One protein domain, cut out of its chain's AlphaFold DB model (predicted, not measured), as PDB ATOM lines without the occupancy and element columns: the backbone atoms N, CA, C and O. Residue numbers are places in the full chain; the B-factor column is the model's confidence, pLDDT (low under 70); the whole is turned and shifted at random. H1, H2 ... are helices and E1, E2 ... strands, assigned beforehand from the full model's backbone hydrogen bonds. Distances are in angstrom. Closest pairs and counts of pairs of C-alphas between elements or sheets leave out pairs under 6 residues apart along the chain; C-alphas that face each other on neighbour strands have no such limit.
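What this domain is: This is residues 16 to 108 of the 113 residues of the protein "Beta-lactamase domain-containing protein" of Fusarium oxysporum f. sp. radicis-cucumerinum (UniProt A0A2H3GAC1). A twisted sheet of five strands has the long helix H2 over one face at its E4 and E5 end, while the short helix H1 meets the beginning of H2 and only grazes the sheet. The strands' lines turn by 86 degrees from edge to edge. The printed part has 93 residues, with named elements in the order H1, E1, E2, E3, E4, E5, H2; the sheet follows that strand order, antiparallel throughout, and the class is mixed. The whole is compact, with a radius of gyration of the C-alphas of 12.3 A and spans of 34 by 25 by 22 A.

Where its parts are: H1, residues 20 to 26, begins at C-alpha (18.942, -12.921, 23.257). E1 is residues 36 to 38, E2 43 to 45, E3 58 to 62 with 14.1 A, E4 66 to 71 with 17.5 A, and E5 76 to 80 with 13.7 A. H2, residues 90 to 107, measures 26.4 A and ends at C-alpha (37.942, -28.551, 4.225).

How they stand to each other: E1 to E5 form a meander, each strand the antiparallel neighbour of the one before. Within hydrogen-bond range are N 37 and O 44 at 2.8 A for E1 and E2, N 43 and O 59 at 2.9 A for E2 and E3, N 62 and O 66 at 2.7 A for E3 and E4, and N 69 and O 78 at 2.9 A for E4 and E5. H2 is on the sheet at a height of 9.4 A, over E5 and only just over E4, with 3 C-alphas falling there. Its closest C-alphas to E5 are those of Leu 96 and Tyr 80, 6.6 A apart. H1 only grazes the sheet, with residues 24 to 26. H1 touches residues 90 to 93 of H2 at a steep tilt of 47 degrees, closest at the C-alphas of Asn 24 and Ile 93, 6.7 A. In H1 and H2 every O i to N i+4 pair is within hydrogen-bond range.

The domain as a whole: The two C-alphas farthest apart, those of Glu 17 and Gly 108, are 37.3 A apart. The printed part has no cut. The link E2 to E3, residues 46 to 57, is long. Residue 108 alone has pLDDT under 70.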
ATOM      1  N   ASP A  16      25.694  -7.559  24.785       94.50
ATOM      2  CA  ASP A  16      24.966  -8.097  25.940       94.50
ATOM      3  C   ASP A  16      23.823  -7.203  26.452       94.50
ATOM      4  O   ASP A  16      22.983  -7.685  27.214       94.50
ATOM      5  N   GLU A  17      23.739  -5.942  26.012       95.62
ATOM      6  CA  GLU A  17      22.606  -5.054  26.310       95.62
ATOM      7  C   GLU A  17      21.341  -5.411  25.510       95.62
ATOM      8  O   GLU A  17      20.232  -5.030  25.888       95.62
ATOM      9  N   TYR A  18      21.486  -6.169  24.419       96.06
ATOM     10  CA  TYR A  18      20.377  -6.593  23.572       96.06
ATOM     11  C   TYR A  18      19.749  -7.904  24.062       96.06
ATOM     12  O   TYR A  18      20.405  -8.777  24.647       96.06
ATOM     13  N   SER A  19      18.458  -8.090  23.766       97.00
ATOM     14  CA  SER A  19      17.774  -9.353  24.055       97.00
ATOM     15  C   SER A  19      18.476 -10.526  23.357       97.00
ATOM     16  O   SER A  19      19.157 -10.359  22.343       97.00
ATOM     17  N   LEU A  20      18.328 -11.746  23.885       95.94
ATOM     18  CA  LEU A  20      18.942 -12.921  23.257       95.94
ATOM     19  C   LEU A  20      18.471 -13.107  21.806       95.94
ATOM     20  O   LEU A  20      19.287 -13.402  20.939       95.94
ATOM     21  N   SER A  21      17.184 -12.880  21.529       96.06
ATOM     22  CA  SER A  21      16.643 -12.974  20.172       96.06
ATOM     23  C   SER A  21      17.225 -11.917  19.239       96.06
ATOM     24  O   SER A  21      17.559 -12.245  18.105       96.06
ATOM     25  N   ASP A  22      17.404 -10.678  19.706       95.75
ATOM     26  CA  ASP A  22      17.975  -9.603  18.882       95.75
ATOM     27  C   ASP A  22      19.458  -9.849  18.605       95.75
ATOM     28  O   ASP A  22      19.918  -9.664  17.474       95.75
ATOM     29  N   ARG A  23      20.197 -10.349  19.606       96.25
ATOM     30  CA  ARG A  23      21.580 -10.807  19.427       96.25
ATOM     31  C   ARG A  23      21.662 -11.922  18.397       96.25
ATOM     32  O   ARG A  23      22.426 -11.815  17.448       96.25
ATOM     33  N   ASN A  24      20.837 -12.952  18.532       97.06
ATOM     34  CA  ASN A  24      20.813 -14.078  17.603       97.06
ATOM     35  C   ASN A  24      20.376 -13.660  16.192       97.06
ATOM     36  O   ASN A  24      20.876 -14.188  15.204       97.06
ATOM     37  N   ALA A  25      19.482 -12.682  16.062       95.19
ATOM     38  CA  ALA A  25      19.110 -12.137  14.762       95.19
ATOM     39  C   ALA A  25      20.246 -11.307  14.135       95.19
ATOM     40  O   ALA A  25      20.439 -11.362  12.924       95.19
ATOM     41  N   THR A  26      21.009 -10.565  14.938       94.88
ATOM     42  CA  THR A  26      21.971  -9.570  14.439       94.88
ATOM     43  C   THR A  26      23.401 -10.110  14.338       94.88
ATOM     44  O   THR A  26      24.028  -9.967  13.293       94.88
ATOM     45  N   TRP A  27      23.903 -10.747  15.403       96.50
ATOM     46  CA  TRP A  27      25.222 -11.395  15.493       96.50
ATOM     47  C   TRP A  27      25.202 -12.862  15.083       96.50
ATOM     48  O   TRP A  27      26.263 -13.441  14.823       96.50
ATOM     49  N   ASN A  28      24.017 -13.467  14.949       95.56
ATOM     50  CA  ASN A  28      23.866 -14.836  14.471       95.56
ATOM     51  C   ASN A  28      24.748 -15.798  15.281       95.56
ATOM     52  O   ASN A  28      24.538 -15.949  16.478       95.56
ATOM     53  N   ALA A  29      25.732 -16.447  14.660       95.75
ATOM     54  CA  ALA A  29      26.656 -17.332  15.365       95.75
ATOM     55  C   ALA A  29      27.990 -16.655  15.747       95.75
ATOM     56  O   ALA A  29      28.909 -17.342  16.194       95.75
ATOM     57  N   VAL A  30      28.174 -15.352  15.509       97.81
ATOM     58  CA  VAL A  30      29.369 -14.615  15.956       97.81
ATOM     59  C   VAL A  30      29.327 -14.495  17.486       97.81
ATOM     60  O   VAL A  30      28.353 -13.967  18.011       97.81
ATOM     61  N   PRO A  31      30.348 -14.973  18.223       96.31
ATOM     62  CA  PRO A  31      30.398 -14.797  19.673       96.31
ATOM     63  C   PRO A  31      30.433 -13.315  20.069       96.31
ATOM     64  O   PRO A  31      31.140 -12.538  19.438       96.31
ATOM     65  N   ASN A  32      29.774 -12.942  21.166       95.25
ATOM     66  CA  ASN A  32      29.728 -11.553  21.656       95.25
ATOM     67  C   ASN A  32      31.113 -10.955  21.960       95.25
ATOM     68  O   ASN A  32      31.299  -9.747  21.892       95.25
ATOM     69  N   SER A  33      32.101 -11.796  22.280       94.69
ATOM     70  CA  SER A  33      33.487 -11.379  22.523       94.69
ATOM     71  C   SER A  33      34.278 -11.072  21.247       94.69
ATOM     72  O   SER A  33      35.418 -10.610  21.325       94.69
ATOM     73  N   VAL A  34      33.715 -11.361  20.072       96.88
ATOM     74  CA  VAL A  34      34.336 -11.090  18.777       96.88
ATOM     75  C   VAL A  34      33.857  -9.720  18.300       96.88
ATOM     76  O   VAL A  34      32.666  -9.564  18.037       96.88
ATOM     77  N   PRO A  35      34.753  -8.728  18.151       95.94
ATOM     78  CA  PRO A  35      34.373  -7.422  17.637       95.94
ATOM     79  C   PRO A  35      33.880  -7.525  16.192       95.94
ATOM     80  O   PRO A  35      34.371  -8.328  15.385       95.94
ATOM     81  N   VAL A  36      32.916  -6.674  15.854       96.56
ATOM     82  CA  VAL A  36      32.234  -6.678  14.559       96.56
ATOM     83  C   VAL A  36      32.102  -5.270  13.983       96.56
ATOM     84  O   VAL A  36      32.287  -4.275  14.673       96.56
ATOM     85  N   ASN A  37      31.796  -5.186  12.694       94.69
ATOM     86  CA  ASN A  37      31.392  -3.962  12.010       94.69
ATOM     87  C   ASN A  37      30.323  -4.305  10.959       94.69
ATOM     88  O   ASN A  37      30.010  -5.476  10.763       94.69
ATOM     89  N   TYR A  38      29.791  -3.318  10.246       93.69
ATOM     90  CA  TYR A  38      28.920  -3.535   9.096       93.69
ATOM     91  C   TYR A  38      29.642  -3.266   7.783       93.69
ATOM     92  O   TYR A  38      30.285  -2.233   7.593       93.69
ATOM     93  N   GLY A  39      29.496  -4.207   6.856       90.81
ATOM     94  CA  GLY A  39      29.834  -4.014   5.456       90.81
ATOM     95  C   GLY A  39      28.603  -3.732   4.609       90.81
ATOM     96  O   GLY A  39      27.484  -3.571   5.097       90.81
ATOM     97  N   LEU A  40      28.801  -3.739   3.294       91.62
ATOM     98  CA  LEU A  40      27.691  -3.737   2.351       91.62
ATOM     99  C   LEU A  40      27.058  -5.136   2.332       91.62
ATOM    100  O   LEU A  40      27.624  -6.065   1.761       91.62
ATOM    101  N   GLY A  41      25.897  -5.274   2.975       92.44
ATOM    102  CA  GLY A  41      25.074  -6.488   2.952       92.44
ATOM    103  C   GLY A  41      24.926  -7.224   4.286       92.44
ATOM    104  O   GLY A  41      24.031  -8.056   4.394       92.44
ATOM    105  N   GLY A  42      25.742  -6.931   5.301       95.50
ATOM    106  CA  GLY A  42      25.644  -7.620   6.590       95.50
ATOM    107  C   GLY A  42      26.764  -7.297   7.574       95.50
ATOM    108  O   GLY A  42      27.588  -6.404   7.345       95.50
ATOM    109  N   LEU A  43      26.772  -8.051   8.669       97.38
ATOM    110  CA  LEU A  43      27.746  -7.951   9.747       97.38
ATOM    111  C   LEU A  43      29.074  -8.596   9.332       97.38
ATOM    112  O   LEU A  43      29.098  -9.614   8.643       97.38
ATOM    113  N   ILE A  44      30.183  -8.015   9.771       97.19
ATOM    114  CA  ILE A  44      31.546  -8.466   9.507       97.19
ATOM    115  C   ILE A  44      32.260  -8.686  10.835       97.19
ATOM    116  O   ILE A  44      32.373  -7.753  11.624       97.19
ATOM    117  N   ASN A  45      32.827  -9.870  11.063       97.69
ATOM    118  CA  ASN A  45      33.738 -10.086  12.191       97.69
ATOM    119  C   ASN A  45      35.119  -9.477  11.902       97.69
ATOM    120  O   ASN A  45      35.733  -9.748  10.869       97.69
ATOM    121  N   THR A  46      35.648  -8.661  12.815       96.31
ATOM    122  CA  THR A  46      36.943  -7.973  12.628       96.31
ATOM    123  C   THR A  46      38.129  -8.748  13.211       96.31
ATOM    124  O   THR A  46      39.289  -8.373  13.004       96.31
ATOM    125  N   THR A  47      37.863  -9.891  13.845       97.75
ATOM    126  CA  THR A  47      38.844 -10.908  14.247       97.75
ATOM    127  C   THR A  47      38.376 -12.299  13.818       97.75
ATOM    128  O   THR A  47      37.190 -12.516  13.578       97.75
ATOM    129  N   ALA A  48      39.306 -13.241  13.645       97.38
ATOM    130  CA  ALA A  48      38.968 -14.607  13.242       97.38
ATOM    131  C   ALA A  48      38.261 -15.368  14.373       97.38
ATOM    132  O   ALA A  48      38.591 -15.180  15.544       97.38
ATOM    133  N   ILE A  49      37.334 -16.259  14.012       97.81
ATOM    134  CA  ILE A  49      36.666 -17.151  14.959       97.81
ATOM    135  C   ILE A  49      37.367 -18.518  14.892       97.81
ATOM    136  O   ILE A  49      37.340 -19.152  13.836       97.81
ATOM    137  N   PRO A  50      38.012 -18.998  15.975       95.69
ATOM    138  CA  PRO A  50      38.751 -20.259  15.949       95.69
ATOM    139  C   PRO A  50      37.909 -21.448  15.466       95.69
ATOM    140  O   PRO A  50      36.800 -21.676  15.952       95.69
ATOM    141  N   GLY A  51      38.452 -22.209  14.506       95.12
ATOM    142  CA  GLY A  51      37.796 -23.382  13.911       95.12
ATOM    143  C   GLY A  51      36.577 -23.071  13.032       95.12
ATOM    144  O   GLY A  51      35.813 -23.981  12.719       95.12
ATOM    145  N   ARG A  52      36.362 -21.797  12.688       96.88
ATOM    146  CA  ARG A  52      35.218 -21.273  11.930       96.88
ATOM    147  C   ARG A  52      35.707 -20.185  10.960       96.88
ATOM    148  O   ARG A  52      36.898 -20.124  10.656       96.88
ATOM    149  N   ARG A  53      34.808 -19.319  10.480       96.56
ATOM    150  CA  ARG A  53      35.131 -18.220   9.562       96.56
ATOM    151  C   ARG A  53      36.253 -17.302  10.037       96.56
ATOM    152  O   ARG A  53      36.335 -16.913  11.210       96.56
ATOM    153  N   VAL A  54      37.103 -16.907   9.092       97.75
ATOM    154  CA  VAL A  54      38.240 -16.021   9.362       97.75
ATOM    155  C   VAL A  54      37.818 -14.560   9.465       97.75
ATOM    156  O   VAL A  54      36.660 -14.189   9.252       97.75
ATOM    157  N   LYS A  55      38.778 -13.711   9.833       98.00
ATOM    158  CA  LYS A  55      38.613 -12.259   9.900       98.00
ATOM    159  C   LYS A  55      38.058 -11.712   8.579       98.00
ATOM    160  O   LYS A  55      38.486 -12.122   7.506       98.00
ATOM    161  N   HIS A  56      37.165 -10.736   8.695       97.12
ATOM    162  CA  HIS A  56      36.466 -10.065   7.600       97.12
ATOM    163  C   HIS A  56      35.485 -10.943   6.811       97.12
ATOM    164  O   HIS A  56      35.154 -10.625   5.668       97.12
ATOM    165  N   SER A  57      34.983 -12.017   7.419       98.31
ATOM    166  CA  SER A  57      33.869 -12.779   6.854       98.31
ATOM    167  C   SER A  57      32.548 -12.028   7.045       98.31
ATOM    168  O   SER A  57      32.335 -11.388   8.071       98.31
ATOM    169  N   LEU A  58      31.666 -12.099   6.049       98.31
ATOM    170  CA  LEU A  58      30.356 -11.445   6.046       98.31
ATOM    171  C   LEU A  58      29.280 -12.426   6.522       98.31
ATOM    172  O   LEU A  58      29.330 -13.604   6.176       98.31
ATOM    173  N   THR A  59      28.296 -11.968   7.288       98.38
ATOM    174  CA  THR A  59      27.194 -12.802   7.785       98.38
ATOM    175  C   THR A  59      25.917 -11.986   7.929       98.38
ATOM    176  O   THR A  59      25.961 -10.796   8.239       98.38
ATOM    177  N   TRP A  60      24.763 -12.625   7.740       97.94
ATOM    178  CA  TRP A  60      23.469 -12.012   8.041       97.94
ATOM    179  C   TRP A  60      22.393 -13.057   8.332       97.94
ATOM    180  O   TRP A  60      22.645 -14.269   8.313       97.94
ATOM    181  N   SER A  61      21.204 -12.573   8.661       97.19
ATOM    182  CA  SER A  61      20.037 -13.382   8.970       97.19
ATOM    183  C   SER A  61      18.842 -12.988   8.105       97.19
ATOM    184  O   SER A  61      18.829 -11.965   7.418       97.19
ATOM    185  N   GLY A  62      17.826 -13.840   8.122       96.00
ATOM    186  CA  GLY A  62      16.533 -13.620   7.507       96.00
ATOM    187  C   GLY A  62      15.452 -14.393   8.252       96.00
ATOM    188  O   GLY A  62      15.712 -15.389   8.930       96.00
ATOM    189  N   TYR A  63      14.213 -13.940   8.118       95.81
ATOM    190  CA  TYR A  63      13.060 -14.683   8.610       95.81
ATOM    191  C   TYR A  63      12.851 -15.959   7.768       95.81
ATOM    192  O   TYR A  63      13.006 -15.885   6.545       95.81
ATOM    193  N   PRO A  64      12.439 -17.103   8.347       95.38
ATOM    194  CA  PRO A  64      12.259 -17.406   9.775       95.38
ATOM    195  C   PRO A  64      13.429 -18.251  10.333       95.38
ATOM    196  O   PRO A  64      13.430 -19.469  10.196       95.38
ATOM    197  N   ASN A  65      14.434 -17.626  10.961       97.62
ATOM    198  CA  ASN A  65      15.707 -18.283  11.332       97.62
ATOM    199  C   ASN A  65      16.463 -18.862  10.117       97.62
ATOM    200  O   ASN A  65      16.894 -20.013  10.114       97.62
ATOM    201  N   CYS A  66      16.621 -18.063   9.067       98.25
ATOM    202  CA  CYS A  66      17.549 -18.329   7.971       98.25
ATOM    203  C   CYS A  66      18.840 -17.546   8.222       98.25
ATOM    204  O   CYS A  66      18.790 -16.368   8.563       98.25
ATOM    205  N   TYR A  67      19.998 -18.169   8.034       98.31
ATOM    206  CA  TYR A  67      21.299 -17.555   8.297       98.31
ATOM    207  C   TYR A  67      22.283 -17.901   7.187       98.31
ATOM    208  O   TYR A  67      22.238 -18.997   6.634       98.31
ATOM    209  N   TRP A  68      23.199 -16.993   6.876       98.31
ATOM    210  CA  TRP A  68      24.256 -17.249   5.899       98.31
ATOM    211  C   TRP A  68      25.560 -16.580   6.308       98.31
ATOM    212  O   TRP A  68      25.555 -15.599   7.053       98.31
ATOM    213  N   TRP A  69      26.671 -17.104   5.791       98.56
ATOM    214  CA  TRP A  69      27.984 -16.481   5.909       98.56
ATOM    215  C   TRP A  69      28.828 -16.667   4.651       98.56
ATOM    216  O   TRP A  69      28.630 -17.608   3.880       98.56
ATOM    217  N   VAL A  70      29.793 -15.771   4.474       98.38
ATOM    218  CA  VAL A  70      30.760 -15.773   3.379       98.38
ATOM    219  C   VAL A  70      32.144 -15.459   3.937       98.38
ATOM    220  O   VAL A  70      32.382 -14.367   4.451       98.38
ATOM    221  N   ASP A  71      33.060 -16.410   3.807       97.88
ATOM    222  CA  ASP A  71      34.494 -16.265   4.039       97.88
ATOM    223  C   ASP A  71      35.207 -16.247   2.683       97.88
ATOM    224  O   ASP A  71      35.498 -17.281   2.077       97.88
ATOM    225  N   ILE A  72      35.470 -15.039   2.186       96.00
ATOM    226  CA  ILE A  72      36.118 -14.825   0.885       96.00
ATOM    227  C   ILE A  72      37.567 -15.323   0.905       96.00
ATOM    228  O   ILE A  72      38.053 -15.823  -0.105       96.00
ATOM    229  N   THR A  73      38.251 -15.202   2.045       95.94
ATOM    230  CA  THR A  73      39.672 -15.558   2.175       95.94
ATOM    231  C   THR A  73      39.879 -17.050   1.950       95.94
ATOM    232  O   THR A  73      40.805 -17.436   1.243       95.94
ATOM    233  N   ASN A  74      38.997 -17.878   2.509       95.38
ATOM    234  CA  ASN A  74      39.045 -19.329   2.337       95.38
ATOM    235  C   ASN A  74      38.203 -19.837   1.158       95.38
ATOM    236  O   ASN A  74      38.195 -21.035   0.893       95.38
ATOM    237  N   GLY A  75      37.471 -18.960   0.462       96.19
ATOM    238  CA  GLY A  75      36.563 -19.359  -0.615       96.19
ATOM    239  C   GLY A  75      35.378 -20.205  -0.134       96.19
ATOM    240  O   GLY A  75      34.879 -21.042  -0.882       96.19
ATOM    241  N   VAL A  76      34.926 -20.003   1.108       97.38
ATOM    242  CA  VAL A  76      33.834 -20.766   1.728       97.38
ATOM    243  C   VAL A  76      32.604 -19.878   1.878       97.38
ATOM    244  O   VAL A  76      32.677 -18.768   2.395       97.38
ATOM    245  N   ALA A  77      31.441 -20.391   1.497       97.75
ATOM    246  CA  ALA A  77      30.153 -19.797   1.835       97.75
ATOM    247  C   ALA A  77      29.220 -20.881   2.369       97.75
ATOM    248  O   ALA A  77      29.312 -22.042   1.970       97.75
ATOM    249  N   GLY A  78      28.320 -20.501   3.267       97.69
ATOM    250  CA  GLY A  78      27.358 -21.422   3.853       97.69
ATOM    251  C   GLY A  78      26.016 -20.761   4.104       97.69
ATOM    252  O   GLY A  78      25.924 -19.552   4.331       97.69
ATOM    253  N   VAL A  79      24.965 -21.573   4.053       98.31
ATOM    254  CA  VAL A  79      23.596 -21.153   4.338       98.31
ATOM    255  C   VAL A  79      22.897 -22.214   5.179       98.31
ATOM    256  O   VAL A  79      22.957 -23.406   4.886       98.31
ATOM    257  N   TYR A  80      22.235 -21.761   6.233       97.94
ATOM    258  CA  TYR A  80      21.285 -22.517   7.031       97.94
ATOM    259  C   TYR A  80      19.894 -21.955   6.745       97.94
ATOM    260  O   TYR A  80      19.650 -20.763   6.939       97.94
ATOM    261  N   LEU A  81      18.981 -22.803   6.279       98.00
ATOM    262  CA  LEU A  81      17.602 -22.422   5.988       98.00
ATOM    263  C   LEU A  81      16.664 -23.226   6.874       98.00
ATOM    264  O   LEU A  81      16.785 -24.447   6.970       98.00
ATOM    265  N   SER A  82      15.706 -22.543   7.487       97.31
ATOM    266  CA  SER A  82      14.679 -23.187   8.294       97.31
ATOM    267  C   SER A  82      13.312 -22.540   8.070       97.31
ATOM    268  O   SER A  82      13.164 -21.589   7.300       97.31
ATOM    269  N   GLN A  83      12.289 -23.126   8.689       97.31
ATOM    270  CA  GLN A  83      10.917 -22.614   8.741       97.31
ATOM    271  C   GLN A  83      10.478 -22.444  10.207       97.31
ATOM    272  O   GLN A  83       9.357 -22.789  10.570       97.31
ATOM    273  N   LEU A  84      11.395 -21.993  11.074       96.25
ATOM    274  CA  LEU A  84      11.208 -21.978  12.527       96.25
ATOM    275  C   LEU A  84      10.980 -20.566  13.057       96.25
ATOM    276  O   LEU A  84      11.708 -19.635  12.727       96.25
ATOM    277  N   VAL A  85      10.005 -20.424  13.949       96.00
ATOM    278  CA  VAL A  85       9.677 -19.172  14.642       96.00
ATOM    279  C   VAL A  85       9.601 -19.411  16.155       96.00
ATOM    280  O   VAL A  85       9.266 -20.528  16.557       96.00
ATOM    281  N   PRO A  86       9.868 -18.396  17.004       94.19
ATOM    282  CA  PRO A  86      10.226 -17.008  16.675       94.19
ATOM    283  C   PRO A  86      11.654 -16.854  16.115       94.19
ATOM    284  O   PRO A  86      12.485 -17.746  16.259       94.19
ATOM    285  N   THR A  87      11.937 -15.728  15.448       94.38
ATOM    286  CA  THR A  87      13.294 -15.407  14.950       94.38
ATOM    287  C   THR A  87      14.257 -15.161  16.112       94.38
ATOM    288  O   THR A  87      13.855 -14.625  17.142       94.38
ATOM    289  N   GLY A  88      15.521 -15.547  15.941       95.81
ATOM    290  CA  GLY A  88      16.534 -15.462  16.988       95.81
ATOM    291  C   GLY A  88      16.458 -16.613  17.995       95.81
ATOM    292  O   GLY A  88      16.930 -16.474  19.124       95.81
ATOM    293  N   ASP A  89      15.858 -17.744  17.609       96.69
ATOM    294  CA  ASP A  89      15.801 -18.941  18.449       96.69
ATOM    295  C   ASP A  89      17.210 -19.491  18.729       96.69
ATOM    296  O   ASP A  89      18.026 -19.678  17.821       96.69
ATOM    297  N   GLN A  90      17.489 -19.777  20.002       97.06
ATOM    298  CA  GLN A  90      18.823 -20.161  20.455       97.06
ATOM    299  C   GLN A  90      19.285 -21.500  19.868       97.06
ATOM    300  O   GLN A  90      20.448 -21.635  19.491       97.06
ATOM    301  N   LYS A  91      18.382 -22.477  19.721       97.56
ATOM    302  CA  LYS A  91      18.737 -23.790  19.158       97.56
ATOM    303  C   LYS A  91      19.121 -23.684  17.687       97.56
ATOM    304  O   LYS A  91      20.003 -24.404  17.223       97.56
ATOM    305  N   SER A  92      18.490 -22.766  16.960       97.81
ATOM    306  CA  SER A  92      18.850 -22.468  15.573       97.81
ATOM    307  C   SER A  92      20.284 -21.926  15.467       97.81
ATOM    308  O   SER A  92      21.029 -22.338  14.580       97.81
ATOM    309  N   ILE A  93      20.710 -21.065  16.402       98.00
ATOM    310  CA  ILE A  93      22.090 -20.548  16.465       98.00
ATOM    311  C   ILE A  93      23.101 -21.611  16.899       98.00
ATOM    312  O   ILE A  93      24.202 -21.671  16.344       98.00
ATOM    313  N   GLU A  94      22.749 -22.470  17.854       98.12
ATOM    314  CA  GLU A  94      23.586 -23.605  18.260       98.12
ATOM    315  C   GLU A  94      23.839 -24.543  17.075       98.12
ATOM    316  O   GLU A  94      24.988 -24.863  16.769       98.12
ATOM    317  N   LEU A  95      22.783 -24.902  16.340       98.25
ATOM    318  CA  LEU A  95      22.902 -25.739  15.150       98.25
ATOM    319  C   LEU A  95      23.708 -25.055  14.040       98.25
ATOM    320  O   LEU A  95      24.570 -25.696  13.444       98.25
ATOM    321  N   LEU A  96      23.484 -23.761  13.784       98.25
ATOM    322  CA  LEU A  96      24.299 -22.981  12.845       98.25
ATOM    323  C   LEU A  96      25.784 -22.995  13.240       98.25
ATOM    324  O   LEU A  96      26.648 -23.132  12.379       98.25
ATOM    325  N   THR A  97      26.080 -22.869  14.535       98.38
ATOM    326  CA  THR A  97      27.451 -22.864  15.059       98.38
ATOM    327  C   THR A  97      28.144 -24.202  14.821       98.38
ATOM    328  O   THR A  97      29.283 -24.224  14.352       98.38
ATOM    329  N   GLU A  98      27.470 -25.314  15.113       98.50
ATOM    330  CA  GLU A  98      28.022 -26.650  14.879       98.50
ATOM    331  C   GLU A  98      28.131 -26.971  13.386       98.50
ATOM    332  O   GLU A  98      29.141 -27.520  12.945       98.50
ATOM    333  N   PHE A  99      27.147 -26.554  12.584       98.19
ATOM    334  CA  PHE A  99      27.199 -26.683  11.131       98.19
ATOM    335  C   PHE A  99      28.401 -25.939  10.538       98.19
ATOM    336  O   PHE A  99      29.147 -26.514   9.748       98.19
ATOM    337  N   GLU A 100      28.643 -24.692  10.950       98.12
ATOM    338  CA  GLU A 100      29.799 -23.930  10.480       98.12
ATOM    339  C   GLU A 100      31.117 -24.617  10.865       98.12
ATOM    340  O   GLU A 100      31.974 -24.803  10.003       98.12
ATOM    341  N   LYS A 101      31.278 -25.059  12.122       97.69
ATOM    342  CA  LYS A 101      32.480 -25.807  12.547       97.69
ATOM    343  C   LYS A 101      32.709 -27.044  11.682       97.69
ATOM    344  O   LYS A 101      33.836 -27.285  11.251       97.69
ATOM    345  N   PHE A 102      31.652 -27.809  11.410       97.56
ATOM    346  CA  PHE A 102      31.725 -28.996  10.565       97.56
ATOM    347  C   PHE A 102      32.213 -28.658   9.149       97.56
ATOM    348  O   PHE A 102      33.109 -29.328   8.634       97.56
ATOM    349  N   VAL A 103      31.690 -27.585   8.541       96.81
ATOM    350  CA  VAL A 103      32.141 -27.114   7.221       96.81
ATOM    351  C   VAL A 103      33.649 -26.857   7.223       96.81
ATOM    352  O   VAL A 103      34.346 -27.427   6.385       96.81
ATOM    353  N   TYR A 104      34.178 -26.083   8.175       96.31
ATOM    354  CA  TYR A 104      35.619 -25.781   8.225       96.31
ATOM    355  C   TYR A 104      36.487 -27.003   8.544       96.31
ATOM    356  O   TYR A 104      37.570 -27.139   7.980       96.31
ATOM    357  N   GLN A 105      36.013 -27.926   9.383       95.81
ATOM    358  CA  GLN A 105      36.708 -29.193   9.629       95.81
ATOM    359  C   GLN A 105      36.792 -30.050   8.357       95.81
ATOM    360  O   GLN A 105      37.838 -30.632   8.076       95.81
ATOM    361  N   SER A 106      35.724 -30.092   7.553       92.25
ATOM    362  CA  SER A 106      35.682 -30.887   6.317       92.25
ATOM    363  C   SER A 106      36.633 -30.395   5.218       92.25
ATOM    364  O   SER A 106      37.080 -31.204   4.407       92.25
ATOM    365  N   GLN A 107      37.005 -29.107   5.213       81.62
ATOM    366  CA  GLN A 107      37.942 -28.551   4.225       81.62
ATOM    367  C   GLN A 107      39.369 -29.103   4.381       81.62
ATOM    368  O   GLN A 107      40.126 -29.140   3.418       81.62
ATOM    369  N   GLY A 108      39.747 -29.564   5.579       62.94
ATOM    370  CA  GLY A 108      41.034 -30.235   5.799       62.94
ATOM    371  C   GLY A 108      41.082 -31.668   5.254       62.94
ATOM    372  O   GLY A 108      42.166 -32.204   5.034       62.94
TER     373      GLY A 108